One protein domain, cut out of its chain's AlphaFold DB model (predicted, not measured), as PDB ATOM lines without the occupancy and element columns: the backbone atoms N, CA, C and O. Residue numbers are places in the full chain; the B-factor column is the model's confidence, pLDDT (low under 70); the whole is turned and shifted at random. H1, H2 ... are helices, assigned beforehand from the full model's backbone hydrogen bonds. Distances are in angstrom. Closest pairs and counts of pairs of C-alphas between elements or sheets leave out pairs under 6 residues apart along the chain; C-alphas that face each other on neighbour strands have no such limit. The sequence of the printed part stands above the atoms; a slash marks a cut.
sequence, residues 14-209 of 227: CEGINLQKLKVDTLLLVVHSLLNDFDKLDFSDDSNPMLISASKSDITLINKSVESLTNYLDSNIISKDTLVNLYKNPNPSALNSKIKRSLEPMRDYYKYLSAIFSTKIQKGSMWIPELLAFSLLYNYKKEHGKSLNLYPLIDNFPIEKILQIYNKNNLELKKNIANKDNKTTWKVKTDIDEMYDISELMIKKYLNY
ATOM      1  N   CYS A  14    -121.869 -67.950  27.019       85.69
ATOM      2  CA  CYS A  14    -122.960 -68.540  26.250       85.69
ATOM      3  C   CYS A  14    -124.298 -68.593  27.006       85.69
ATOM      4  O   CYS A  14    -125.315 -68.844  26.360       85.69
ATOM      5  N   GLU A  15    -124.326 -68.339  28.322       83.81
ATOM      6  CA  GLU A  15    -125.557 -68.298  29.137       83.81
ATOM      7  C   GLU A  15    -126.513 -67.174  28.700       83.81
ATOM      8  O   GLU A  15    -127.730 -67.309  28.821       83.81
ATOM      9  N   GLY A  16    -125.986 -66.090  28.122       77.12
ATOM     10  CA  GLY A  16    -126.784 -65.010  27.549       77.12
ATOM     11  C   GLY A  16    -126.002 -64.181  26.532       77.12
ATOM     12  O   GLY A  16    -124.917 -63.680  26.817       77.12
ATOM     13  N   ILE A  17    -126.567 -63.999  25.333       77.50
ATOM     14  CA  ILE A  17    -125.923 -63.216  24.269       77.50
ATOM     15  C   ILE A  17    -126.171 -61.727  24.515       77.50
ATOM     16  O   ILE A  17    -127.230 -61.191  24.191       77.50
ATOM     17  N   ASN A  18    -125.156 -61.040  25.035       86.69
ATOM     18  CA  ASN A  18    -125.111 -59.583  25.085       86.69
ATOM     19  C   ASN A  18    -124.076 -59.072  24.072       86.69
ATOM     20  O   ASN A  18    -122.870 -59.201  24.276       86.69
ATOM     21  N   LEU A  19    -124.549 -58.473  22.975       86.81
ATOM     22  CA  LEU A  19    -123.684 -57.972  21.902       86.81
ATOM     23  C   LEU A  19    -122.760 -56.834  22.346       86.81
ATOM     24  O   LEU A  19    -121.655 -56.734  21.823       86.81
ATOM     25  N   GLN A  20    -123.194 -55.983  23.281       87.50
ATOM     26  CA  GLN A  20    -122.354 -54.900  23.801       87.50
ATOM     27  C   GLN A  20    -121.218 -55.468  24.646       87.50
ATOM     28  O   GLN A  20    -120.068 -55.079  24.458       87.50
ATOM     29  N   LYS A  21    -121.530 -56.441  25.511       89.12
ATOM     30  CA  LYS A  21    -120.523 -57.177  26.278       89.12
ATOM     31  C   LYS A  21    -119.547 -57.896  25.348       89.12
ATOM     32  O   LYS A  21    -118.357 -57.652  25.436       89.12
ATOM     33  N   LEU A  22    -120.040 -58.698  24.399       91.56
ATOM     34  CA  LEU A  22    -119.195 -59.405  23.428       91.56
ATOM     35  C   LEU A  22    -118.294 -58.457  22.641       91.56
ATOM     36  O   LEU A  22    -117.145 -58.789  22.370       91.56
ATOM     37  N   LYS A  23    -118.808 -57.278  22.281       91.88
ATOM     38  CA  LYS A  23    -118.018 -56.227  21.648       91.88
ATOM     39  C   LYS A  23    -116.870 -55.827  22.584       91.88
ATOM     40  O   LYS A  23    -115.725 -56.076  22.229       91.88
ATOM     41  N   VAL A  24    -117.156 -55.345  23.799       92.88
ATOM     42  CA  VAL A  24    -116.133 -54.976  24.805       92.88
ATOM     43  C   VAL A  24    -115.116 -56.093  25.049       92.88
ATOM     44  O   VAL A  24    -113.916 -55.844  24.967       92.88
ATOM     45  N   ASP A  25    -115.572 -57.324  25.265       93.25
ATOM     46  CA  ASP A  25    -114.713 -58.493  25.485       93.25
ATOM     47  C   ASP A  25    -113.779 -58.732  24.293       93.25
ATOM     48  O   ASP A  25    -112.643 -59.164  24.466       93.25
ATOM     49  N   THR A  26    -114.220 -58.402  23.075       94.75
ATOM     50  CA  THR A  26    -113.374 -58.480  21.881       94.75
ATOM     51  C   THR A  26    -112.294 -57.404  21.853       94.75
ATOM     52  O   THR A  26    -111.171 -57.686  21.444       94.75
ATOM     53  N   LEU A  27    -112.599 -56.174  22.281       95.62
ATOM     54  CA  LEU A  27    -111.569 -55.139  22.423       95.62
ATOM     55  C   LEU A  27    -110.511 -55.586  23.435       95.62
ATOM     56  O   LEU A  27    -109.318 -55.499  23.153       95.62
ATOM     57  N   LEU A  28    -110.950 -56.117  24.577       95.75
ATOM     58  CA  LEU A  28    -110.050 -56.633  25.604       95.75
ATOM     59  C   LEU A  28    -109.263 -57.856  25.129       95.75
ATOM     60  O   LEU A  28    -108.105 -58.000  25.497       95.75
ATOM     61  N   LEU A  29    -109.841 -58.697  24.270       95.69
ATOM     62  CA  LEU A  29    -109.124 -59.788  23.614       95.69
ATOM     63  C   LEU A  29    -107.980 -59.275  22.732       95.69
ATOM     64  O   LEU A  29    -106.899 -59.861  22.735       95.69
ATOM     65  N   VAL A  30    -108.209 -58.199  21.973       95.50
ATOM     66  CA  VAL A  30    -107.151 -57.571  21.168       95.50
ATOM     67  C   VAL A  30    -106.071 -57.002  22.081       95.50
ATOM     68  O   VAL A  30    -104.909 -57.332  21.887       95.50
ATOM     69  N   VAL A  31    -106.450 -56.245  23.114       96.06
ATOM     70  CA  VAL A  31    -105.520 -55.729  24.137       96.06
ATOM     71  C   VAL A  31    -104.702 -56.860  24.757       96.06
ATOM     72  O   VAL A  31    -103.486 -56.764  24.816       96.06
ATOM     73  N   HIS A  32    -105.338 -57.964  25.143       96.12
ATOM     74  CA  HIS A  32    -104.653 -59.124  25.703       96.12
ATOM     75  C   HIS A  32    -103.661 -59.754  24.721       96.12
ATOM     76  O   HIS A  32    -102.552 -60.096  25.111       96.12
ATOM     77  N   SER A  33    -104.029 -59.888  23.440       94.12
ATOM     78  CA  SER A  33    -103.093 -60.385  22.425       94.12
ATOM     79  C   SER A  33    -101.886 -59.465  22.286       94.12
ATOM     80  O   SER A  33    -100.785 -59.974  22.176       94.12
ATOM     81  N   LEU A  34    -102.092 -58.145  22.305       94.44
ATOM     82  CA  LEU A  34    -101.005 -57.170  22.222       94.44
ATOM     83  C   LEU A  34    -100.078 -57.289  23.436       94.44
ATOM     84  O   LEU A  34     -98.875 -57.415  23.279       94.44
ATOM     85  N   LEU A  35    -100.630 -57.331  24.649       95.12
ATOM     86  CA  LEU A  35     -99.833 -57.452  25.872       95.12
ATOM     87  C   LEU A  35     -99.074 -58.783  25.982       95.12
ATOM     88  O   LEU A  35     -98.057 -58.830  26.659       95.12
ATOM     89  N   ASN A  36     -99.543 -59.853  25.338       92.62
ATOM     90  CA  ASN A  36     -98.807 -61.120  25.272       92.62
ATOM     91  C   ASN A  36     -97.657 -61.099  24.259       92.62
ATOM     92  O   ASN A  36     -96.743 -61.908  24.379       92.62
ATOM     93  N   ASP A  37     -97.700 -60.185  23.289       90.50
ATOM     94  CA  ASP A  37     -96.614 -59.955  22.334       90.50
ATOM     95  C   ASP A  37     -95.557 -58.976  22.902       90.50
ATOM     96  O   ASP A  37     -94.613 -58.617  22.205       90.50
ATOM     97  N   PHE A  38     -95.723 -58.502  24.146       90.31
ATOM     98  CA  PHE A  38     -94.787 -57.602  24.819       90.31
ATOM     99  C   PHE A  38     -93.554 -58.344  25.332       90.31
ATOM    100  O   PHE A  38     -93.646 -59.189  26.227       90.31
ATOM    101  N   ASP A  39     -92.389 -57.930  24.844       85.81
ATOM    102  CA  ASP A  39     -91.111 -58.317  25.421       85.81
ATOM    103  C   ASP A  39     -90.767 -57.400  26.597       85.81
ATOM    104  O   ASP A  39     -90.809 -56.172  26.502       85.81
ATOM    105  N   LYS A  40     -90.428 -58.012  27.736       84.94
ATOM    106  CA  LYS A  40     -90.132 -57.284  28.970       84.94
ATOM    107  C   LYS A  40     -88.992 -56.293  28.742       84.94
ATOM    108  O   LYS A  40     -87.889 -56.683  28.372       84.94
ATOM    109  N   LEU A  41     -89.252 -55.031  29.060       83.19
ATOM    110  CA  LEU A  41     -88.278 -53.959  28.909       83.19
ATOM    111  C   LEU A  41     -87.172 -54.088  29.956       83.19
ATOM    112  O   LEU A  41     -87.460 -54.278  31.146       83.19
ATOM    113  N   ASP A  42     -85.927 -53.923  29.524       77.44
ATOM    114  CA  ASP A  42     -84.765 -53.851  30.402       77.44
ATOM    115  C   ASP A  42     -84.220 -52.418  30.462       77.44
ATOM    116  O   ASP A  42     -84.148 -51.718  29.458       77.44
ATOM    117  N   PHE A  43     -83.843 -51.974  31.661       68.81
ATOM    118  CA  PHE A  43     -83.246 -50.654  31.863       68.81
ATOM    119  C   PHE A  43     -81.795 -50.591  31.377       68.81
ATOM    120  O   PHE A  43     -81.317 -49.505  31.080       68.81
ATOM    121  N   SER A  44     -81.095 -51.728  31.298       68.44
ATOM    122  CA  SER A  44     -79.751 -51.794  30.707       68.44
ATOM    123  C   SER A  44     -79.745 -51.805  29.178       68.44
ATOM    124  O   SER A  44     -78.670 -51.795  28.581       68.44
ATOM    125  N   ASP A  45     -80.915 -51.843  28.540       70.75
ATOM    126  CA  ASP A  45     -81.014 -51.857  27.088       70.75
ATOM    127  C   ASP A  45     -80.975 -50.435  26.508       70.75
ATOM    128  O   ASP A  45     -81.990 -49.859  26.109       70.75
ATOM    129  N   ASP A  46     -79.764 -49.883  26.422       64.69
ATOM    130  CA  ASP A  46     -79.496 -48.598  25.761       64.69
ATOM    131  C   ASP A  46     -79.817 -48.625  24.251       64.69
ATOM    132  O   ASP A  46     -79.803 -47.582  23.589       64.69
ATOM    133  N   SER A  47     -80.097 -49.803  23.676       67.31
ATOM    134  CA  SER A  47     -80.415 -49.945  22.257       67.31
ATOM    135  C   SER A  47     -81.872 -49.628  21.927       67.31
ATOM    136  O   SER A  47     -82.178 -49.440  20.750       67.31
ATOM    137  N   ASN A  48     -82.757 -49.513  22.927       73.44
ATOM    138  CA  ASN A  48     -84.162 -49.192  22.706       73.44
ATOM    139  C   ASN A  48     -84.383 -47.666  22.604       73.44
ATOM    140  O   ASN A  48     -84.489 -46.971  23.623       73.44
ATOM    141  N   PRO A  49     -84.541 -47.108  21.385       68.94
ATOM    142  CA  PRO A  49     -84.693 -45.666  21.202       68.94
ATOM    143  C   PRO A  49     -86.000 -45.124  21.805       68.94
ATOM    144  O   PRO A  49     -86.134 -43.921  22.015       68.94
ATOM    145  N   MET A  50     -86.972 -45.981  22.121       70.62
ATOM    146  CA  MET A  50     -88.283 -45.561  22.622       70.62
ATOM    147  C   MET A  50     -88.282 -45.252  24.126       70.62
ATOM    148  O   MET A  50     -89.277 -44.744  24.653       70.62
ATOM    149  N   LEU A  51     -87.164 -45.505  24.817       76.69
ATOM    150  CA  LEU A  51     -87.024 -45.347  26.268       76.69
ATOM    151  C   LEU A  51     -85.880 -44.415  26.693       76.69
ATOM    152  O   LEU A  51     -85.547 -44.371  27.871       76.69
ATOM    153  N   ILE A  52     -85.346 -43.602  25.775       77.12
ATOM    154  CA  ILE A  52     -84.172 -42.731  26.001       77.12
ATOM    155  C   ILE A  52     -84.273 -41.867  27.275       77.12
ATOM    156  O   ILE A  52     -83.261 -41.597  27.915       77.12
ATOM    157  N   SER A  53     -85.474 -41.409  27.658       80.56
ATOM    158  CA  SER A  53     -85.674 -40.560  28.850       80.56
ATOM    159  C   SER A  53     -86.421 -41.248  30.002       80.56
ATOM    160  O   SER A  53     -86.818 -40.580  30.971       80.56
ATOM    161  N   ALA A  54     -86.639 -42.563  29.889       84.19
ATOM    162  CA  ALA A  54     -87.352 -43.357  30.875       84.19
ATOM    163  C   ALA A  54     -86.439 -43.677  32.062       84.19
ATOM    164  O   ALA A  54     -85.325 -44.175  31.917       84.19
ATOM    165  N   SER A  55     -86.928 -43.418  33.269       88.25
ATOM    166  CA  SER A  55     -86.241 -43.839  34.487       88.25
ATOM    167  C   SER A  55     -86.417 -45.342  34.734       88.25
ATOM    168  O   SER A  55     -87.373 -45.967  34.270       88.25
ATOM    169  N   LYS A  56     -85.562 -45.930  35.580       88.38
ATOM    170  CA  LYS A  56     -85.748 -47.309  36.068       88.38
ATOM    171  C   LYS A  56     -87.133 -47.527  36.689       88.38
ATOM    172  O   LYS A  56     -87.725 -48.597  36.528       88.38
ATOM    173  N   SER A  57     -87.668 -46.522  37.387       90.44
ATOM    174  CA  SER A  57     -89.029 -46.554  37.930       90.44
ATOM    175  C   SER A  57     -90.101 -46.574  36.843       90.44
ATOM    176  O   SER A  57     -91.074 -47.309  36.999       90.44
ATOM    177  N   ASP A  58     -89.910 -45.844  35.744       92.19
ATOM    178  CA  ASP A  58     -90.848 -45.814  34.615       92.19
ATOM    179  C   ASP A  58     -90.918 -47.181  33.930       92.19
ATOM    180  O   ASP A  58     -92.000 -47.740  33.760       92.19
ATOM    181  N   ILE A  59     -89.761 -47.778  33.632       91.06
ATOM    182  CA  ILE A  59     -89.679 -49.119  33.033       91.06
ATOM    183  C   ILE A  59     -90.292 -50.172  33.964       91.06
ATOM    184  O   ILE A  59     -91.072 -51.026  33.538       91.06
ATOM    185  N   THR A  60     -89.993 -50.090  35.264       92.88
ATOM    186  CA  THR A  60     -90.586 -50.990  36.263       92.88
ATOM    187  C   THR A  60     -92.106 -50.838  36.317       92.88
ATOM    188  O   THR A  60     -92.814 -51.838  36.452       92.88
ATOM    189  N   LEU A  61     -92.616 -49.609  36.212       94.12
ATOM    190  CA  LEU A  61     -94.048 -49.337  36.181       94.12
ATOM    191  C   LEU A  61     -94.698 -49.947  34.937       94.12
ATOM    192  O   LEU A  61     -95.727 -50.603  35.083       94.12
ATOM    193  N   ILE A  62     -94.105 -49.776  33.751       94.06
ATOM    194  CA  ILE A  62     -94.617 -50.349  32.496       94.06
ATOM    195  C   ILE A  62     -94.673 -51.874  32.601       94.06
ATOM    196  O   ILE A  62     -95.751 -52.447  32.471       94.06
ATOM    197  N   ASN A  63     -93.555 -52.520  32.948       94.31
ATOM    198  CA  ASN A  63     -93.473 -53.978  33.075       94.31
ATOM    199  C   ASN A  63     -94.519 -54.539  34.051       94.31
ATOM    200  O   ASN A  63     -95.261 -55.458  33.710       94.31
ATOM    201  N   LYS A  64     -94.621 -53.957  35.257       95.00
ATOM    202  CA  LYS A  64     -95.616 -54.377  36.258       95.00
ATOM    203  C   LYS A  64     -97.045 -54.141  35.786       95.00
ATOM    204  O   LYS A  64     -97.939 -54.911  36.129       95.00
ATOM    205  N   SER A  65     -97.271 -53.070  35.031       95.56
ATOM    206  CA  SER A  65     -98.591 -52.752  34.498       95.56
ATOM    207  C   SER A  65     -99.009 -53.756  33.428       95.56
ATOM    208  O   SER A  65    -100.129 -54.258  33.478       95.56
ATOM    209  N   VAL A  66     -98.110 -54.103  32.505       95.94
ATOM    210  CA  VAL A  66     -98.370 -55.148  31.508       95.94
ATOM    211  C   VAL A  66     -98.673 -56.473  32.202       95.94
ATOM    212  O   VAL A  66     -99.744 -57.032  31.989       95.94
ATOM    213  N   GLU A  67     -97.810 -56.920  33.118       95.06
ATOM    214  CA  GLU A  67     -98.001 -58.170  33.863       95.06
ATOM    215  C   GLU A  67     -99.333 -58.195  34.633       95.06
ATOM    216  O   GLU A  67    -100.104 -59.152  34.540       95.06
ATOM    217  N   SER A  68     -99.646 -57.123  35.366       95.19
ATOM    218  CA  SER A  68    -100.883 -57.026  36.142       95.19
ATOM    219  C   SER A  68    -102.129 -57.083  35.260       95.19
ATOM    220  O   SER A  68    -103.096 -57.760  35.619       95.19
ATOM    221  N   LEU A  69    -102.122 -56.381  34.125       95.88
ATOM    222  CA  LEU A  69    -103.262 -56.343  33.218       95.88
ATOM    223  C   LEU A  69    -103.422 -57.670  32.466       95.88
ATOM    224  O   LEU A  69    -104.543 -58.168  32.371       95.88
ATOM    225  N   THR A  70    -102.329 -58.279  32.004       95.12
ATOM    226  CA  THR A  70    -102.342 -59.603  31.364       95.12
ATOM    227  C   THR A  70    -102.907 -60.664  32.304       95.12
ATOM    228  O   THR A  70    -103.896 -61.310  31.960       95.12
ATOM    229  N   ASN A  71    -102.393 -60.757  33.537       94.31
ATOM    230  CA  ASN A  71    -102.873 -61.719  34.538       94.31
ATOM    231  C   ASN A  71    -104.371 -61.549  34.845       94.31
ATOM    232  O   ASN A  71    -105.107 -62.525  35.033       94.31
ATOM    233  N   TYR A  72    -104.847 -60.301  34.884       95.06
ATOM    234  CA  TYR A  72    -106.267 -60.017  35.046       95.06
ATOM    235  C   TYR A  72    -107.084 -60.498  33.839       95.06
ATOM    236  O   TYR A  72    -108.108 -61.160  34.018       95.06
ATOM    237  N   LEU A  73    -106.649 -60.195  32.614       94.75
ATOM    238  CA  LEU A  73    -107.360 -60.577  31.392       94.75
ATOM    239  C   LEU A  73    -107.405 -62.101  31.205       94.75
ATOM    240  O   LEU A  73    -108.474 -62.629  30.900       94.75
ATOM    241  N   ASP A  74    -106.322 -62.815  31.512       92.75
ATOM    242  CA  ASP A  74    -106.258 -64.284  31.483       92.75
ATOM    243  C   ASP A  74    -107.376 -64.969  32.285       92.75
ATOM    244  O   ASP A  74    -107.858 -66.050  31.924       92.75
ATOM    245  N   SER A  75    -107.800 -64.327  33.375       91.94
ATOM    246  CA  SER A  75    -108.824 -64.843  34.287       91.94
ATOM    247  C   SER A  75    -110.241 -64.365  33.960       91.94
ATOM    248  O   SER A  75    -111.206 -64.954  34.448       91.94
ATOM    249  N   ASN A  76    -110.389 -63.302  33.164       92.31
ATOM    250  CA  ASN A  76    -111.666 -62.598  33.003       92.31
ATOM    251  C   ASN A  76    -112.220 -62.603  31.575       92.31
ATOM    252  O   ASN A  76    -113.416 -62.363  31.406       92.31
ATOM    253  N   ILE A  77    -111.402 -62.891  30.558       93.56
ATOM    254  CA  ILE A  77    -111.847 -62.938  29.161       93.56
ATOM    255  C   ILE A  77    -111.448 -64.243  28.462       93.56
ATOM    256  O   ILE A  77    -110.523 -64.951  28.858       93.56
ATOM    257  N   ILE A  78    -112.167 -64.562  27.384       92.94
ATOM    258  CA  ILE A  78    -111.818 -65.677  26.499       92.94
ATOM    259  C   ILE A  78    -110.539 -65.304  25.746       92.94
ATOM    260  O   ILE A  78    -110.497 -64.260  25.096       92.94
ATOM    261  N   SER A  79    -109.518 -66.160  25.798       91.94
ATOM    262  CA  SER A  79    -108.249 -65.920  25.109       91.94
ATOM    263  C   SER A  79    -108.339 -66.124  23.597       91.94
ATOM    264  O   SER A  79    -109.239 -66.793  23.073       91.94
ATOM    265  N   LYS A  80    -107.367 -65.556  22.874       91.81
ATOM    266  CA  LYS A  80    -107.271 -65.650  21.412       91.81
ATOM    267  C   LYS A  80    -107.171 -67.107  20.976       91.81
ATOM    268  O   LYS A  80    -107.897 -67.519  20.073       91.81
ATOM    269  N   ASP A  81    -106.336 -67.886  21.654       90.25
ATOM    270  CA  ASP A  81    -106.144 -69.303  21.352       90.25
ATOM    271  C   ASP A  81    -107.412 -70.113  21.587       90.25
ATOM    272  O   ASP A  81    -107.791 -70.906  20.725       90.25
ATOM    273  N   THR A  82    -108.124 -69.868  22.691       91.19
ATOM    274  CA  THR A  82    -109.421 -70.503  22.952       91.19
ATOM    275  C   THR A  82    -110.410 -70.177  21.836       91.19
ATOM    276  O   THR A  82    -111.013 -71.087  21.260       91.19
ATOM    277  N   LEU A  83    -110.544 -68.894  21.470       91.12
ATOM    278  CA  LEU A  83    -111.442 -68.472  20.395       91.12
ATOM    279  C   LEU A  83    -111.068 -69.145  19.068       91.12
ATOM    280  O   LEU A  83    -111.929 -69.714  18.405       91.12
ATOM    281  N   VAL A  84    -109.793 -69.134  18.681       89.81
ATOM    282  CA  VAL A  84    -109.319 -69.761  17.441       89.81
ATOM    283  C   VAL A  84    -109.575 -71.272  17.453       89.81
ATOM    284  O   VAL A  84    -110.112 -71.810  16.482       89.81
ATOM    285  N   ASN A  85    -109.246 -71.958  18.548       88.62
ATOM    286  CA  ASN A  85    -109.405 -73.405  18.681       88.62
ATOM    287  C   ASN A  85    -110.872 -73.838  18.599       88.62
ATOM    288  O   ASN A  85    -111.167 -74.842  17.947       88.62
ATOM    289  N   LEU A  86    -111.803 -73.044  19.141       88.69
ATOM    290  CA  LEU A  86    -113.238 -73.295  18.987       88.69
ATOM    291  C   LEU A  86    -113.648 -73.371  17.513       88.69
ATOM    292  O   LEU A  86    -114.447 -74.232  17.151       88.69
ATOM    293  N   TYR A  87    -113.091 -72.521  16.646       87.12
ATOM    294  CA  TYR A  87    -113.441 -72.476  15.222       87.12
ATOM    295  C   TYR A  87    -112.604 -73.388  14.316       87.12
ATOM    296  O   TYR A  87    -113.000 -73.569  13.166       87.12
ATOM    297  N   LYS A  88    -111.515 -73.995  14.805       86.94
ATOM    298  CA  LYS A  88    -110.675 -74.918  14.015       86.94
ATOM    299  C   LYS A  88    -111.375 -76.235  13.663       86.94
ATOM    300  O   LYS A  88    -111.122 -76.774  12.595       86.94
ATOM    301  N   ASN A  89    -112.249 -76.760  14.528       79.88
ATOM    302  CA  ASN A  89    -112.885 -78.064  14.292       79.88
ATOM    303  C   ASN A  89    -113.991 -77.971  13.210       79.88
ATOM    304  O   ASN A  89    -114.984 -77.271  13.454       79.88
ATOM    305  N   PRO A  90    -113.877 -78.671  12.062       71.19
ATOM    306  CA  PRO A  90    -114.874 -78.638  10.989       71.19
ATOM    307  C   PRO A  90    -116.183 -79.363  11.340       71.19
ATOM    308  O   PRO A  90    -117.236 -78.939  10.871       71.19
ATOM    309  N   ASN A  91    -116.143 -80.368  12.226       75.81
ATOM    310  CA  ASN A  91    -117.296 -81.178  12.640       75.81
ATOM    311  C   ASN A  91    -117.595 -80.981  14.139       75.81
ATOM    312  O   ASN A  91    -117.297 -81.846  14.968       75.81
ATOM    313  N   PRO A  92    -118.139 -79.816  14.537       80.19
ATOM    314  CA  PRO A  92    -118.455 -79.544  15.932       80.19
ATOM    315  C   PRO A  92    -119.619 -80.414  16.424       80.19
ATOM    316  O   PRO A  92    -120.635 -80.556  15.746       80.19
ATOM    317  N   SER A  93    -119.522 -80.899  17.664       86.50
ATOM    318  CA  SER A  93    -120.671 -81.449  18.393       86.50
ATOM    319  C   SER A  93    -121.833 -80.444  18.449       86.50
ATOM    320  O   SER A  93    -121.655 -79.240  18.225       86.50
ATOM    321  N   ALA A  94    -123.041 -80.903  18.791       85.38
ATOM    322  CA  ALA A  94    -124.204 -80.021  18.925       85.38
ATOM    323  C   ALA A  94    -123.958 -78.870  19.924       85.38
ATOM    324  O   ALA A  94    -124.348 -77.729  19.668       85.38
ATOM    325  N   LEU A  95    -123.250 -79.150  21.025       85.62
ATOM    326  CA  LEU A  95    -122.842 -78.146  22.009       85.62
ATOM    327  C   LEU A  95    -121.851 -77.137  21.411       85.62
ATOM    328  O   LEU A  95    -122.097 -75.933  21.464       85.62
ATOM    329  N   ASN A  96    -120.785 -77.610  20.760       84.69
ATOM    330  CA  ASN A  96    -119.790 -76.739  20.124       84.69
ATOM    331  C   ASN A  96    -120.406 -75.881  19.011       84.69
ATOM    332  O   ASN A  96    -120.015 -74.732  18.819       84.69
ATOM    333  N   SER A  97    -121.404 -76.408  18.303       86.56
ATOM    334  CA  SER A  97    -122.160 -75.662  17.295       86.56
ATOM    335  C   SER A  97    -122.945 -74.503  17.908       86.56
ATOM    336  O   SER A  97    -122.963 -73.412  17.339       86.56
ATOM    337  N   LYS A  98    -123.571 -74.708  19.076       87.06
ATOM    338  CA  LYS A  98    -124.253 -73.635  19.816       87.06
ATOM    339  C   LYS A  98    -123.259 -72.578  20.299       87.06
ATOM    340  O   LYS A  98    -123.481 -71.401  20.042       87.06
ATOM    341  N   ILE A  99    -122.141 -72.999  20.895       89.81
ATOM    342  CA  ILE A  99    -121.076 -72.097  21.370       89.81
ATOM    343  C   ILE A  99    -120.543 -71.224  20.228       89.81
ATOM    344  O   ILE A  99    -120.469 -70.003  20.360       89.81
ATOM    345  N   LYS A 100    -120.230 -71.827  19.073       89.31
ATOM    346  CA  LYS A 100    -119.782 -71.094  17.879       89.31
ATOM    347  C   LYS A 100    -120.786 -70.027  17.451       89.31
ATOM    348  O   LYS A 100    -120.385 -68.912  17.158       89.31
ATOM    349  N   ARG A 101    -122.086 -70.333  17.435       88.31
ATOM    350  CA  ARG A 101    -123.119 -69.342  17.081       88.31
ATOM    351  C   ARG A 101    -123.172 -68.194  18.091       88.31
ATOM    352  O   ARG A 101    -123.263 -67.040  17.689       88.31
ATOM    353  N   SER A 102    -123.063 -68.488  19.386       89.38
ATOM    354  CA  SER A 102    -123.067 -67.458  20.435       89.38
ATOM    355  C   SER A 102    -121.846 -66.532  20.371       89.38
ATOM    356  O   SER A 102    -121.967 -65.337  20.634       89.38
ATOM    357  N   LEU A 103    -120.678 -67.063  19.995       91.88
ATOM    358  CA  LEU A 103    -119.418 -66.316  19.904       91.88
ATOM    359  C   LEU A 103    -119.112 -65.775  18.498       91.88
ATOM    360  O   LEU A 103    -118.040 -65.208  18.273       91.88
ATOM    361  N   GLU A 104    -120.019 -65.941  17.537       90.88
ATOM    362  CA  GLU A 104    -119.854 -65.434  16.169       90.88
ATOM    363  C   GLU A 104    -119.627 -63.912  16.124       90.88
ATOM    364  O   GLU A 104    -118.676 -63.488  15.460       90.88
ATOM    365  N   PRO A 105    -120.365 -63.080  16.893       92.12
ATOM    366  CA  PRO A 105    -120.115 -61.642  16.922       92.12
ATOM    367  C   PRO A 105    -118.695 -61.292  17.369       92.12
ATOM    368  O   PRO A 105    -118.054 -60.436  16.764       92.12
ATOM    369  N   MET A 106    -118.182 -61.978  18.396       93.69
ATOM    370  CA  MET A 106    -116.829 -61.766  18.922       93.69
ATOM    371  C   MET A 106    -115.766 -62.089  17.869       93.69
ATOM    372  O   MET A 106    -114.836 -61.314  17.656       93.69
ATOM    373  N   ARG A 107    -115.940 -63.193  17.132       92.88
ATOM    374  CA  ARG A 107    -115.055 -63.549  16.014       92.88
ATOM    375  C   ARG A 107    -115.058 -62.481  14.920       92.88
ATOM    376  O   ARG A 107    -113.996 -62.155  14.391       92.88
ATOM    377  N   ASP A 108    -116.224 -61.952  14.571       92.94
ATOM    378  CA  ASP A 108    -116.351 -60.944  13.519       92.94
ATOM    379  C   ASP A 108    -115.759 -59.594  13.927       92.94
ATOM    380  O   ASP A 108    -115.038 -58.980  13.137       92.94
ATOM    381  N   TYR A 109    -115.991 -59.154  15.166       94.44
ATOM    382  CA  TYR A 109    -115.337 -57.969  15.723       94.44
ATOM    383  C   TYR A 109    -113.813 -58.118  15.737       94.44
ATOM    384  O   TYR A 109    -113.106 -57.193  15.336       94.44
ATOM    385  N   TYR A 110    -113.313 -59.291  16.133       94.00
ATOM    386  CA  TYR A 110    -111.880 -59.564  16.201       94.00
ATOM    387  C   TYR A 110    -111.253 -59.501  14.808       94.00
ATOM    388  O   TYR A 110    -110.304 -58.754  14.592       94.00
ATOM    389  N   LYS A 111    -111.844 -60.197  13.826       92.44
ATOM    390  CA  LYS A 111    -111.397 -60.140  12.425       92.44
ATOM    391  C   LYS A 111    -111.375 -58.715  11.882       92.44
ATOM    392  O   LYS A 111    -110.437 -58.352  11.179       92.44
ATOM    393  N   TYR A 112    -112.403 -57.924  12.186       93.25
ATOM    394  CA  TYR A 112    -112.486 -56.538  11.739       93.25
ATOM    395  C   TYR A 112    -111.351 -55.682  12.319       93.25
ATOM    396  O   TYR A 112    -110.668 -54.987  11.567       93.25
ATOM    397  N   LEU A 113    -111.104 -55.773  13.630       92.38
ATOM    398  CA  LEU A 113    -109.998 -55.077  14.292       92.38
ATOM    399  C   LEU A 113    -108.631 -55.525  13.759       92.38
ATOM    400  O   LEU A 113    -107.816 -54.678  13.400       92.38
ATOM    401  N   SER A 114    -108.402 -56.836  13.630       89.50
ATOM    402  CA  SER A 114    -107.153 -57.379  13.082       89.50
ATOM    403  C   SER A 114    -106.904 -56.936  11.638       89.50
ATOM    404  O   SER A 114    -105.759 -56.693  11.269       89.50
ATOM    405  N   ALA A 115    -107.951 -56.797  10.821       90.75
ATOM    406  CA  ALA A 115    -107.823 -56.297   9.454       90.75
ATOM    407  C   ALA A 115    -107.464 -54.803   9.409       90.75
ATOM    408  O   ALA A 115    -106.674 -54.379   8.570       90.75
ATOM    409  N   ILE A 116    -108.019 -53.984  10.310       90.00
ATOM    410  CA  ILE A 116    -107.621 -52.571  10.406       90.00
ATOM    411  C   ILE A 116    -106.139 -52.482  10.752       90.00
ATOM    412  O   ILE A 116    -105.402 -51.774  10.074       90.00
ATOM    413  N   PHE A 117    -105.726 -53.236  11.763       86.19
ATOM    414  CA  PHE A 117    -104.354 -53.290  12.234       86.19
ATOM    415  C   PHE A 117    -103.365 -53.677  11.123       86.19
ATOM    416  O   PHE A 117    -102.451 -52.916  10.810       86.19
ATOM    417  N   SER A 118    -103.607 -54.802  10.440       84.25
ATOM    418  CA  SER A 118    -102.708 -55.309   9.394       84.25
ATOM    419  C   SER A 118    -102.593 -54.397   8.171       84.25
ATOM    420  O   SER A 118    -101.574 -54.407   7.492       84.25
ATOM    421  N   THR A 119    -103.625 -53.601   7.878       84.69
ATOM    422  CA  THR A 119    -103.601 -52.648   6.754       84.69
ATOM    423  C   THR A 119    -102.927 -51.319   7.086       84.69
ATOM    424  O   THR A 119    -102.735 -50.507   6.178       84.69
ATOM    425  N   LYS A 120    -102.645 -51.049   8.366       83.12
ATOM    426  CA  LYS A 120    -102.197 -49.729   8.826       83.12
ATOM    427  C   LYS A 120    -100.774 -49.675   9.337       83.12
ATOM    428  O   LYS A 120    -100.188 -48.608   9.213       83.12
ATOM    429  N   ILE A 121    -100.225 -50.788   9.810       78.31
ATOM    430  CA  ILE A 121     -98.796 -50.861  10.115       78.31
ATOM    431  C   ILE A 121     -97.997 -50.721   8.825       78.31
ATOM    432  O   ILE A 121     -98.190 -51.492   7.875       78.31
ATOM    433  N   GLN A 122     -97.099 -49.741   8.788       74.69
ATOM    434  CA  GLN A 122     -96.168 -49.599   7.678       74.69
ATOM    435  C   GLN A 122     -95.089 -50.687   7.738       74.69
ATOM    436  O   GLN A 122     -94.673 -51.159   8.795       74.69
ATOM    437  N   LYS A 123     -94.626 -51.128   6.562       69.94
ATOM    438  CA  LYS A 123     -93.530 -52.098   6.486       69.94
ATOM    439  C   LYS A 123     -92.252 -51.452   7.018       69.94
ATOM    440  O   LYS A 123     -91.780 -50.487   6.426       69.94
ATOM    441  N   GLY A 124     -91.683 -52.034   8.071       64.56
ATOM    442  CA  GLY A 124     -90.429 -51.580   8.677       64.56
ATOM    443  C   GLY A 124     -90.587 -50.686   9.908       64.56
ATOM    444  O   GLY A 124     -89.567 -50.359  10.504       64.56
ATOM    445  N   SER A 125     -91.813 -50.328  10.311       73.81
ATOM    446  CA  SER A 125     -92.049 -49.619  11.575       73.81
ATOM    447  C   SER A 125     -91.688 -50.486  12.776       73.81
ATOM    448  O   SER A 125     -91.923 -51.702  12.768       73.81
ATOM    449  N   MET A 126     -91.155 -49.857  13.824       81.44
ATOM    450  CA  MET A 126     -90.907 -50.542  15.088       81.44
ATOM    451  C   MET A 126     -92.234 -50.723  15.825       81.44
ATOM    452  O   MET A 126     -92.951 -49.777  16.142       81.44
ATOM    453  N   TRP A 127     -92.580 -51.978  16.071       84.88
ATOM    454  CA  TRP A 127     -93.831 -52.361  16.702       84.88
ATOM    455  C   TRP A 127     -93.735 -52.244  18.232       84.88
ATOM    456  O   TRP A 127     -92.843 -52.844  18.823       84.88
ATOM    457  N   ILE A 128     -94.650 -51.494  18.866       90.81
ATOM    458  CA  ILE A 128     -94.674 -51.264  20.326       90.81
ATOM    459  C   ILE A 128     -96.026 -51.753  20.893       90.81
ATOM    460  O   ILE A 128     -96.983 -50.971  21.010       90.81
ATOM    461  N   PRO A 129     -96.161 -53.061  21.168       92.44
ATOM    462  CA  PRO A 129     -97.446 -53.697  21.453       92.44
ATOM    463  C   PRO A 129     -98.154 -53.162  22.701       92.44
ATOM    464  O   PRO A 129     -99.362 -52.912  22.680       92.44
ATOM    465  N   GLU A 130     -97.418 -52.967  23.788       94.62
ATOM    466  CA  GLU A 130     -97.916 -52.466  25.063       94.62
ATOM    467  C   GLU A 130     -98.410 -51.024  24.949       94.62
ATOM    468  O   GLU A 130     -99.474 -50.687  25.474       94.62
ATOM    469  N   LEU A 131     -97.702 -50.184  24.187       95.31
ATOM    470  CA  LEU A 131     -98.140 -48.821  23.912       95.31
ATOM    471  C   LEU A 131     -99.461 -48.830  23.146       95.31
ATOM    472  O   LEU A 131    -100.389 -48.105  23.522       95.31
ATOM    473  N   LEU A 132     -99.585 -49.662  22.105       94.94
ATOM    474  CA  LEU A 132    -100.846 -49.760  21.373       94.94
ATOM    475  C   LEU A 132    -101.972 -50.262  22.284       94.94
ATOM    476  O   LEU A 132    -103.067 -49.700  22.266       94.94
ATOM    477  N   ALA A 133    -101.708 -51.273  23.111       96.44
ATOM    478  CA  ALA A 133    -102.672 -51.818  24.061       96.44
ATOM    479  C   ALA A 133    -103.222 -50.737  25.009       96.44
ATOM    480  O   ALA A 133    -104.441 -50.577  25.129       96.44
ATOM    481  N   PHE A 134    -102.340 -49.954  25.639       96.81
ATOM    482  CA  PHE A 134    -102.745 -48.875  26.542       96.81
ATOM    483  C   PHE A 134    -103.442 -47.727  25.806       96.81
ATOM    484  O   PHE A 134    -104.435 -47.202  26.312       96.81
ATOM    485  N   SER A 135    -103.001 -47.391  24.595       96.44
ATOM    486  CA  SER A 135    -103.622 -46.343  23.777       96.44
ATOM    487  C   SER A 135    -105.038 -46.723  23.334       96.44
ATOM    488  O   SER A 135    -105.955 -45.910  23.420       96.44
ATOM    489  N   LEU A 136    -105.274 -47.988  22.961       96.12
ATOM    490  CA  LEU A 136    -106.618 -48.496  22.658       96.12
ATOM    491  C   LEU A 136    -107.564 -48.350  23.858       96.12
ATOM    492  O   LEU A 136    -108.707 -47.917  23.696       96.12
ATOM    493  N   LEU A 137    -107.098 -48.698  25.063       95.56
ATOM    494  CA  LEU A 137    -107.889 -48.546  26.285       95.56
ATOM    495  C   LEU A 137    -108.147 -47.072  26.620       95.56
ATOM    496  O   LEU A 137    -109.271 -46.722  26.992       95.56
ATOM    497  N   TYR A 138    -107.136 -46.215  26.469       95.06
ATOM    498  CA  TYR A 138    -107.256 -44.779  26.697       95.06
ATOM    499  C   TYR A 138    -108.285 -44.146  25.758       95.06
ATOM    500  O   TYR A 138    -109.244 -43.537  26.236       95.06
ATOM    501  N   ASN A 139    -108.165 -44.372  24.449       94.38
ATOM    502  CA  ASN A 139    -109.069 -43.803  23.447       94.38
ATOM    503  C   ASN A 139    -110.501 -44.314  23.640       94.38
ATOM    504  O   ASN A 139    -111.470 -43.558  23.553       94.38
ATOM    505  N   TYR A 140    -110.662 -45.596  23.982       93.19
ATOM    506  CA  TYR A 140    -111.976 -46.152  24.292       93.19
ATOM    507  C   TYR A 140    -112.628 -45.451  25.495       93.19
ATOM    508  O   TYR A 140    -113.798 -45.064  25.418       93.19
ATOM    509  N   LYS A 141    -111.880 -45.252  26.590       90.12
ATOM    510  CA  LYS A 141    -112.413 -44.689  27.839       90.12
ATOM    511  C   LYS A 141    -112.554 -43.174  27.817       90.12
ATOM    512  O   LYS A 141    -113.631 -42.657  28.104       90.12
ATOM    513  N   LYS A 142    -111.461 -42.465  27.549       84.56
ATOM    514  CA  LYS A 142    -111.354 -41.016  27.739       84.56
ATOM    515  C   LYS A 142    -111.853 -40.247  26.529       84.56
ATOM    516  O   LYS A 142    -112.731 -39.406  26.688       84.56
ATOM    517  N   GLU A 143    -111.366 -40.569  25.336       73.50
ATOM    518  CA  GLU A 143    -111.727 -39.816  24.128       73.50
ATOM    519  C   GLU A 143    -113.171 -40.074  23.690       73.50
ATOM    520  O   GLU A 143    -113.881 -39.162  23.269       73.50
ATOM    521  N   HIS A 144    -113.642 -41.314  23.834       77.69
ATOM    522  CA  HIS A 144    -114.993 -41.706  23.428       77.69
ATOM    523  C   HIS A 144    -115.985 -41.888  24.585       77.69
ATOM    524  O   HIS A 144    -117.131 -42.298  24.346       77.69
ATOM    525  N   GLY A 145    -115.569 -41.598  25.822       78.44
ATOM    526  CA  GLY A 145    -116.430 -41.620  27.007       78.44
ATOM    527  C   GLY A 145    -117.084 -42.977  27.280       78.44
ATOM    528  O   GLY A 145    -118.217 -43.022  27.763       78.44
ATOM    529  N   LYS A 146    -116.448 -44.095  26.899       84.81
ATOM    530  CA  LYS A 146    -117.008 -45.436  27.122       84.81
ATOM    531  C   LYS A 146    -116.543 -46.003  28.451       84.81
ATOM    532  O   LYS A 146    -115.373 -45.959  28.801       84.81
ATOM    533  N   SER A 147    -117.472 -46.610  29.172       76.56
ATOM    534  CA  SER A 147    -117.180 -47.262  30.440       76.56
ATOM    535  C   SER A 147    -116.787 -48.726  30.250       76.56
ATOM    536  O   SER A 147    -117.419 -49.439  29.462       76.56
ATOM    537  N   LEU A 148    -115.830 -49.205  31.044       82.81
ATOM    538  CA  LEU A 148    -115.504 -50.627  31.179       82.81
ATOM    539  C   LEU A 148    -116.077 -51.192  32.488       82.81
ATOM    540  O   LEU A 148    -115.416 -51.964  33.165       82.81
ATOM    541  N   ASN A 149    -117.323 -50.843  32.834       77.56
ATOM    542  CA  ASN A 149    -117.967 -51.205  34.112       77.56
ATOM    543  C   ASN A 149    -117.966 -52.711  34.424       77.56
ATOM    544  O   ASN A 149    -118.000 -53.105  35.583       77.56
ATOM    545  N   LEU A 150    -117.928 -53.561  33.394       83.62
ATOM    546  CA  LEU A 150    -117.836 -55.016  33.554       83.62
ATOM    547  C   LEU A 150    -116.435 -55.490  33.985       83.62
ATOM    548  O   LEU A 150    -116.273 -56.652  34.345       83.62
ATOM    549  N   TYR A 151    -115.440 -54.600  33.957       88.75
ATOM    550  CA  TYR A 151    -114.033 -54.858  34.243       88.75
ATOM    551  C   TYR A 151    -113.436 -53.775  35.169       88.75
ATOM    552  O   TYR A 151    -112.635 -52.949  34.720       88.75
ATOM    553  N   PRO A 152    -113.778 -53.783  36.474       85.00
ATOM    554  CA  PRO A 152    -113.425 -52.713  37.416       85.00
ATOM    555  C   PRO A 152    -111.923 -52.431  37.549       85.00
ATOM    556  O   PRO A 152    -111.530 -51.285  37.765       85.00
ATOM    557  N   LEU A 153    -111.071 -53.452  37.393       87.44
ATOM    558  CA  LEU A 153    -109.615 -53.275  37.447       87.44
ATOM    559  C   LEU A 153    -109.114 -52.374  36.313       87.44
ATOM    560  O   LEU A 153    -108.257 -51.524  36.532       87.44
ATOM    561  N   ILE A 154    -109.680 -52.522  35.112       87.31
ATOM    562  CA  ILE A 154    -109.298 -51.727  33.937       87.31
ATOM    563  C   ILE A 154    -109.819 -50.292  34.074       87.31
ATOM    564  O   ILE A 154    -109.216 -49.332  33.579       87.31
ATOM    565  N   ASP A 155    -110.940 -50.114  34.773       80.56
ATOM    566  CA  ASP A 155    -111.540 -48.798  34.951       80.56
ATOM    567  C   ASP A 155    -110.683 -47.870  35.832       80.56
ATOM    568  O   ASP A 155    -110.594 -46.675  35.558       80.56
ATOM    569  N   ASN A 156    -109.931 -48.439  36.777       82.88
ATOM    570  CA  ASN A 156    -109.018 -47.707  37.664       82.88
ATOM    571  C   ASN A 156    -107.530 -47.874  37.309       82.88
ATOM    572  O   ASN A 156    -106.653 -47.494  38.084       82.88
ATOM    573  N   PHE A 157    -107.232 -48.469  36.155       88.75
ATOM    574  CA  PHE A 157    -105.863 -48.767  35.751       88.75
ATOM    575  C   PHE A 157    -105.073 -47.482  35.428       88.75
ATOM    576  O   PHE A 157    -105.644 -46.584  34.803       88.75
ATOM    577  N   PRO A 158    -103.776 -47.367  35.791       89.62
ATOM    578  CA  PRO A 158    -102.979 -46.144  35.623       89.62
ATOM    579  C   PRO A 158    -102.510 -45.905  34.173       89.62
ATOM    580  O   PRO A 158    -101.337 -45.630  33.925       89.62
ATOM    581  N   ILE A 159    -103.426 -45.998  33.206       93.25
ATOM    582  CA  ILE A 159    -103.153 -45.903  31.766       93.25
ATOM    583  C   ILE A 159    -102.494 -44.561  31.428       93.25
ATOM    584  O   ILE A 159    -101.492 -44.520  30.722       93.25
ATOM    585  N   GLU A 160    -103.001 -43.459  31.981       92.75
ATOM    586  CA  GLU A 160    -102.503 -42.111  31.705       92.75
ATOM    587  C   GLU A 160    -101.040 -41.936  32.107       92.75
ATOM    588  O   GLU A 160    -100.276 -41.306  31.381       92.75
ATOM    589  N   LYS A 161    -100.636 -42.520  33.242       94.12
ATOM    590  CA  LYS A 161     -99.246 -42.449  33.710       94.12
ATOM    591  C   LYS A 161     -98.308 -43.165  32.745       94.12
ATOM    592  O   LYS A 161     -97.228 -42.662  32.459       94.12
ATOM    593  N   ILE A 162     -98.738 -44.309  32.217       94.25
ATOM    594  CA  ILE A 162     -97.967 -45.074  31.236       94.25
ATOM    595  C   ILE A 162     -97.815 -44.265  29.946       94.25
ATOM    596  O   ILE A 162     -96.701 -44.063  29.476       94.25
ATOM    597  N   LEU A 163     -98.911 -43.717  29.413       95.31
ATOM    598  CA  LEU A 163     -98.866 -42.909  28.189       95.31
ATOM    599  C   LEU A 163     -98.031 -41.630  28.349       95.31
ATOM    600  O   LEU A 163     -97.354 -41.210  27.413       95.31
ATOM    601  N   GLN A 164     -98.021 -41.021  29.537       94.62
ATOM    602  CA  GLN A 164     -97.164 -39.870  29.830       94.62
ATOM    603  C   GLN A 164     -95.670 -40.195  29.700       94.62
ATOM    604  O   GLN A 164     -94.924 -39.357  29.191       94.62
ATOM    605  N   ILE A 165     -95.241 -41.400  30.096       93.81
ATOM    606  CA  ILE A 165     -93.851 -41.851  29.930       93.81
ATOM    607  C   ILE A 165     -93.489 -41.889  28.439       93.81
ATOM    608  O   ILE A 165     -92.517 -41.252  28.029       93.81
ATOM    609  N   TYR A 166     -94.305 -42.551  27.612       94.19
ATOM    610  CA  TYR A 166     -94.068 -42.614  26.164       94.19
ATOM    611  C   TYR A 166     -94.130 -41.236  25.507       94.19
ATOM    612  O   TYR A 166     -93.305 -40.932  24.653       94.19
ATOM    613  N   ASN A 167     -95.045 -40.360  25.928       93.69
ATOM    614  CA  ASN A 167     -95.132 -38.994  25.406       93.69
ATOM    615  C   ASN A 167     -93.876 -38.176  25.705       93.69
ATOM    616  O   ASN A 167     -93.366 -37.488  24.819       93.69
ATOM    617  N   LYS A 168     -93.352 -38.270  26.931       93.00
ATOM    618  CA  LYS A 168     -92.097 -37.615  27.312       93.00
ATOM    619  C   LYS A 168     -90.934 -38.126  26.456       93.00
ATOM    620  O   LYS A 168     -90.200 -37.314  25.895       93.00
ATOM    621  N   ASN A 169     -90.817 -39.446  26.296       90.56
ATOM    622  CA  ASN A 169     -89.783 -40.058  25.457       90.56
ATOM    623  C   ASN A 169     -89.907 -39.630  23.991       90.56
ATOM    624  O   ASN A 169     -88.913 -39.270  23.366       90.56
ATOM    625  N   ASN A 170     -91.127 -39.608  23.457       93.00
ATOM    626  CA  ASN A 170     -91.402 -39.221  22.079       93.00
ATOM    627  C   ASN A 170     -90.972 -37.779  21.790       93.00
ATOM    628  O   ASN A 170     -90.354 -37.504  20.764       93.00
ATOM    629  N   LEU A 171     -91.256 -36.849  22.707       92.12
ATOM    630  CA  LEU A 171     -90.823 -35.458  22.569       92.12
ATOM    631  C   LEU A 171     -89.300 -35.346  22.482       92.12
ATOM    632  O   LEU A 171     -88.791 -34.591  21.655       92.12
ATOM    633  N   GLU A 172     -88.577 -36.100  23.306       90.81
ATOM    634  CA  GLU A 172     -87.117 -36.073  23.309       90.81
ATOM    635  C   GLU A 172     -86.529 -36.722  22.053       90.81
ATOM    636  O   GLU A 172     -85.653 -36.149  21.401       90.81
ATOM    637  N   LEU A 173     -87.090 -37.854  21.624       90.44
ATOM    638  CA  LEU A 173     -86.705 -38.523  20.385       90.44
ATOM    639  C   LEU A 173     -86.923 -37.618  19.164       90.44
ATOM    640  O   LEU A 173     -86.034 -37.488  18.320       90.44
ATOM    641  N   LYS A 174     -88.055 -36.905  19.098       92.31
ATOM    642  CA  LYS A 174     -88.315 -35.934  18.028       92.31
ATOM    643  C   LYS A 174     -87.313 -34.790  18.016       92.31
ATOM    644  O   LYS A 174     -86.913 -34.376  16.931       92.31
ATOM    645  N   LYS A 175     -86.905 -34.264  19.177       90.88
ATOM    646  CA  LYS A 175     -85.866 -33.220  19.252       90.88
ATOM    647  C   LYS A 175     -84.523 -33.740  18.749       90.88
ATOM    648  O   LYS A 175     -83.884 -33.066  17.949       90.88
ATOM    649  N   ASN A 176     -84.130 -34.944  19.160       88.56
ATOM    650  CA  ASN A 176     -82.864 -35.550  18.748       88.56
ATOM    651  C   ASN A 176     -82.807 -35.765  17.228       88.56
ATOM    652  O   ASN A 176     -81.827 -35.386  16.588       88.56
ATOM    653  N   ILE A 177     -83.881 -36.292  16.635       88.56
ATOM    654  CA  ILE A 177     -83.986 -36.465  15.178       88.56
ATOM    655  C   ILE A 177     -84.031 -35.111  14.466       88.56
ATOM    656  O   ILE A 177     -83.326 -34.916  13.484       88.56
ATOM    657  N   ALA A 178     -84.825 -34.159  14.962       91.12
ATOM    658  CA  ALA A 178     -84.934 -32.816  14.396       91.12
ATOM    659  C   ALA A 178     -83.577 -32.103  14.318       91.12
ATOM    660  O   ALA A 178     -83.240 -31.547  13.273       91.12
ATOM    661  N   ASN A 179     -82.789 -32.183  15.395       88.69
ATOM    662  CA  ASN A 179     -81.443 -31.622  15.462       88.69
ATOM    663  C   ASN A 179     -80.484 -32.326  14.494       88.69
ATOM    664  O   ASN A 179     -79.698 -31.663  13.825       88.69
ATOM    665  N   LYS A 180     -80.564 -33.659  14.385       88.38
ATOM    666  CA  LYS A 180     -79.725 -34.446  13.466       88.38
ATOM    667  C   LYS A 180     -80.042 -34.168  11.992       88.38
ATOM    668  O   LYS A 180     -79.132 -34.093  11.172       88.38
ATOM    669  N   ASP A 181     -81.319 -33.995  11.666       88.69
ATOM    670  CA  ASP A 181     -81.816 -33.846  10.296       88.69
ATOM    671  C   ASP A 181     -81.994 -32.381   9.854       88.69
ATOM    672  O   ASP A 181     -82.453 -32.140   8.735       88.69
ATOM    673  N   ASN A 182     -81.690 -31.399  10.714       85.12
ATOM    674  CA  ASN A 182     -81.995 -29.974  10.506       85.12
ATOM    675  C   ASN A 182     -83.465 -29.720  10.109       85.12
ATOM    676  O   ASN A 182     -83.776 -28.912   9.229       85.12
ATOM    677  N   LYS A 183     -84.397 -30.427  10.756       90.00
ATOM    678  CA  LYS A 183     -85.848 -30.294  10.542       90.00
ATOM    679  C   LYS A 183     -86.516 -29.733  11.788       90.00
ATOM    680  O   LYS A 183     -86.021 -29.854  12.897       90.00
ATOM    681  N   THR A 184     -87.704 -29.162  11.629       86.44
ATOM    682  CA  THR A 184     -88.546 -28.774  12.769       86.44
ATOM    683  C   THR A 184     -89.131 -30.010  13.456       86.44
ATOM    684  O   THR A 184     -89.680 -30.872  12.769       86.44
ATOM    685  N   THR A 185     -89.134 -30.041  14.791       84.00
ATOM    686  CA  THR A 185     -89.657 -31.142  15.630       84.00
ATOM    687  C   THR A 185     -91.057 -31.616  15.229       84.00
ATOM    688  O   THR A 185     -91.309 -32.813  15.172       84.00
ATOM    689  N   TRP A 186     -91.957 -30.697  14.862       82.94
ATOM    690  CA  TRP A 186     -93.336 -31.007  14.453       82.94
ATOM    691  C   TRP A 186     -93.459 -31.839  13.170       82.94
ATOM    692  O   TRP A 186     -94.491 -32.461  12.945       82.94
ATOM    693  N   LYS A 187     -92.431 -31.832  12.312       86.19
ATOM    694  CA  LYS A 187     -92.403 -32.616  11.066       86.19
ATOM    695  C   LYS A 187     -91.836 -34.020  11.269       86.19
ATOM    696  O   LYS A 187     -91.911 -34.833  10.351       86.19
ATOM    697  N   VAL A 188     -91.247 -34.295  12.433       87.88
ATOM    698  CA  VAL A 188     -90.710 -35.614  12.763       87.88
ATOM    699  C   VAL A 188     -91.860 -36.490  13.241       87.88
ATOM    700  O   VAL A 188     -92.473 -36.205  14.270       87.88
ATOM    701  N   LYS A 189     -92.137 -37.550  12.481       89.25
ATOM    702  CA  LYS A 189     -92.994 -38.653  12.916       89.25
ATOM    703  C   LYS A 189     -92.139 -39.779  13.478       89.25
ATOM    704  O   LYS A 189     -91.055 -40.041  12.962       89.25
ATOM    705  N   THR A 190     -92.644 -40.421  14.518       91.00
ATOM    706  CA  THR A 190     -91.982 -41.524  15.219       91.00
ATOM    707  C   THR A 190     -92.883 -42.752  15.237       91.00
ATOM    708  O   THR A 190     -94.089 -42.639  15.002       91.00
ATOM    709  N   ASP A 191     -92.330 -43.917  15.571       90.12
ATOM    710  CA  ASP A 191     -93.137 -45.128  15.749       90.12
ATOM    711  C   ASP A 191     -94.166 -44.970  16.888       90.12
ATOM    712  O   ASP A 191     -95.275 -45.492  16.805       90.12
ATOM    713  N   ILE A 192     -93.850 -44.171  17.920       92.56
ATOM    714  CA  ILE A 192     -94.790 -43.829  19.002       92.56
ATOM    715  C   ILE A 192     -96.003 -43.067  18.446       92.56
ATOM    716  O   ILE A 192     -97.137 -43.388  18.802       92.56
ATOM    717  N   ASP A 193     -95.790 -42.095  17.549       92.50
ATOM    718  CA  ASP A 193     -96.901 -41.395  16.886       92.50
ATOM    719  C   ASP A 193     -97.740 -42.350  16.036       92.50
ATOM    720  O   ASP A 193     -98.963 -42.244  16.018       92.50
ATOM    721  N   GLU A 194     -97.094 -43.290  15.340       91.75
ATOM    722  CA  GLU A 194     -97.801 -44.283  14.535       91.75
ATOM    723  C   GLU A 194     -98.700 -45.169  15.411       91.75
ATOM    724  O   GLU A 194     -99.853 -45.406  15.046       91.75
ATOM    725  N   MET A 195     -98.235 -45.597  16.590       92.94
ATOM    726  CA  MET A 195     -99.072 -46.359  17.526       92.94
ATOM    727  C   MET A 195    -100.294 -45.552  17.983       92.94
ATOM    728  O   MET A 195    -101.410 -46.083  18.009       92.94
ATOM    729  N   TYR A 196    -100.124 -44.263  18.287       94.38
ATOM    730  CA  TYR A 196    -101.247 -43.392  18.638       94.38
ATOM    731  C   TYR A 196    -102.234 -43.227  17.476       94.38
ATOM    732  O   TYR A 196    -103.418 -43.535  17.652       94.38
ATOM    733  N   ASP A 197    -101.749 -42.870  16.283       93.25
ATOM    734  CA  ASP A 197    -102.558 -42.701  15.067       93.25
ATOM    735  C   ASP A 197    -103.361 -43.986  14.747       93.25
ATOM    736  O   ASP A 197    -104.555 -43.944  14.418       93.25
ATOM    737  N   ILE A 198    -102.722 -45.159  14.862       93.50
ATOM    738  CA  ILE A 198    -103.367 -46.461  14.643       93.50
ATOM    739  C   ILE A 198    -104.440 -46.713  15.702       93.50
ATOM    740  O   ILE A 198    -105.555 -47.112  15.349       93.50
ATOM    741  N   SER A 199    -104.135 -46.490  16.981       94.75
ATOM    742  CA  SER A 199    -105.070 -46.762  18.077       94.75
ATOM    743  C   SER A 199    -106.344 -45.917  17.986       94.75
ATOM    744  O   SER A 199    -107.446 -46.457  18.127       94.75
ATOM    745  N   GLU A 200    -106.227 -44.621  17.688       94.81
ATOM    746  CA  GLU A 200    -107.365 -43.708  17.520       94.81
ATOM    747  C   GLU A 200    -108.255 -44.188  16.368       94.81
ATOM    748  O   GLU A 200    -109.468 -44.391  16.514       94.81
ATOM    749  N   LEU A 201    -107.638 -44.476  15.218       93.62
ATOM    750  CA  LEU A 201    -108.344 -44.959  14.039       93.62
ATOM    751  C   LEU A 201    -109.035 -46.305  14.297       93.62
ATOM    752  O   LEU A 201    -110.176 -46.502  13.859       93.62
ATOM    753  N   MET A 202    -108.363 -47.229  14.990       94.38
ATOM    754  CA  MET A 202    -108.916 -48.531  15.360       94.38
ATOM    755  C   MET A 202    -110.159 -48.366  16.225       94.38
ATOM    756  O   MET A 202    -111.203 -48.913  15.865       94.38
ATOM    757  N   ILE A 203    -110.089 -47.580  17.306       95.44
ATOM    758  CA  ILE A 203    -111.235 -47.364  18.197       95.44
ATOM    759  C   ILE A 203    -112.376 -46.656  17.468       95.44
ATOM    760  O   ILE A 203    -113.514 -47.126  17.523       95.44
ATOM    761  N   LYS A 204    -112.091 -45.601  16.699       94.19
ATOM    762  CA  LYS A 204    -113.106 -44.883  15.918       94.19
ATOM    763  C   LYS A 204    -113.858 -45.807  14.963       94.19
ATOM    764  O   LYS A 204    -115.089 -45.768  14.884       94.19
ATOM    765  N   LYS A 205    -113.146 -46.665  14.227       93.44
ATOM    766  CA  LYS A 205    -113.772 -47.643  13.321       93.44
ATOM    767  C   LYS A 205    -114.532 -48.722  14.084       93.44
ATOM    768  O   LYS A 205    -115.657 -49.059  13.721       93.44
ATOM    769  N   TYR A 206    -113.942 -49.239  15.151       93.69
ATOM    770  CA  TYR A 206    -114.521 -50.279  15.988       93.69
ATOM    771  C   TYR A 206    -115.832 -49.851  16.654       93.69
ATOM    772  O   TYR A 206    -116.816 -50.594  16.624       93.69
ATOM    773  N   LEU A 207    -115.900 -48.632  17.191       91.50
ATOM    774  CA  LEU A 207    -117.122 -48.089  17.783       91.50
ATOM    775  C   LEU A 207    -118.260 -48.017  16.761       91.50
ATOM    776  O   LEU A 207    -119.381 -48.413  17.082       91.50
ATOM    777  N   ASN A 208    -117.951 -47.633  15.523       91.62
ATOM    778  CA  ASN A 208    -118.916 -47.529  14.427       91.62
ATOM    779  C   ASN A 208    -119.302 -48.877  13.795       91.62
ATOM    780  O   ASN A 208    -120.317 -48.971  13.102       91.62
ATOM    781  N   TYR A 209    -118.518 -49.931  14.015       91.75
ATOM    782  CA  TYR A 209    -118.790 -51.243  13.443       91.75
ATOM    783  C   TYR A 209    -119.844 -52.006  14.257       91.75
ATOM    784  O   TYR A 209    -119.687 -52.240  15.455       91.75
TER     785      TYR A 209
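AT A GLANCE: This is residues 14 to 209 of the 227 residues of an uncharacterized protein of Poseidonibacter parvus (UniProt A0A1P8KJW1). Three layers of crossed helices build a long body: H1 and H6 in the middle, H5 and H9 on one side, and H2 with the beginning of H8 on the other, where the short H7 lies near H2. H3 and H4 make one end of the length; H8 slants out to the other end, and its link folds back to H9. The printed part has 196 residues with nine named helices, H1 to H9 in order, and no named strand; its class is all helix. It is compact, with a radius of gyration of the C-alphas of 18.5 A, yet rod-like, spanning 65 by 32 by 31 A.

HOW THE PARTS SIT: Begin at H1, residues 19 to 36; its residues 28 to 36 touch residues 66 to 74 of H2, residues 56 to 76, a helical hairpin at a steep tilt of 44 degrees, with closest C-alphas His 32 and Thr 70 at 6.1 A. H3, residues 80 to 88, only just touches H4, residues 94 to 102, with 3 pairs of C-alphas within 8 A, the closest those of Leu 86 and Lys 100 at 7.0 A. H5, residues 104 to 120, touches H1, closest at the C-alphas of Leu 22 and Met 106, 5.6 A. Residues 30 to 35 of H1 touch H6, residues 129 to 143, at a shallow tilt of 32 degrees, opposite ways; the C-alphas of Val 31 and Ala 133 come closest, 4.8 A. H7, residues 152 to 155, is close but not clearly touching H2, with the C-alphas of Leu 69 and Ile 154 at 7.6 A. Residues 159 to 166 of H8, residues 159 to 181, touch H6, closest at the C-alphas of Phe 134 and Ile 159, 6.0 A. H9, residues 191 to 208, touches H6 at a steep tilt of 48 degrees, closest at the C-alphas of Leu 136 and Ser 199, 5.1 A. Every O i to N i+4 pair is within hydrogen-bond range in H1, H4, H5, H6, H8 and H9, against 16 of 17 in H2 and 4 of 5 in H3; H7 is too short for one.

IN THESE COORDINATES: Find C-alpha 19 at (-123.684, -57.972, 21.902); from there H1 runs 25.3 A. H2 covers 30.2 A, H5 24.7 A, H6 20.1 A and H8 32.6 A; H3, H4 and H7 are shorter. H9 covers 25.9 A and ends at C-alpha 208, (-118.916, -47.529, 14.427).

THE WHOLE: The C-alphas farthest apart, Ala 94 and Asn 182, are 66.0 A apart. The printed part has no cut, and the link from H1 to H2 is long, 19 residues. Look for pLDDT under 70 at residues 43 to 44, 46 to 47, 49 and 123 to 124.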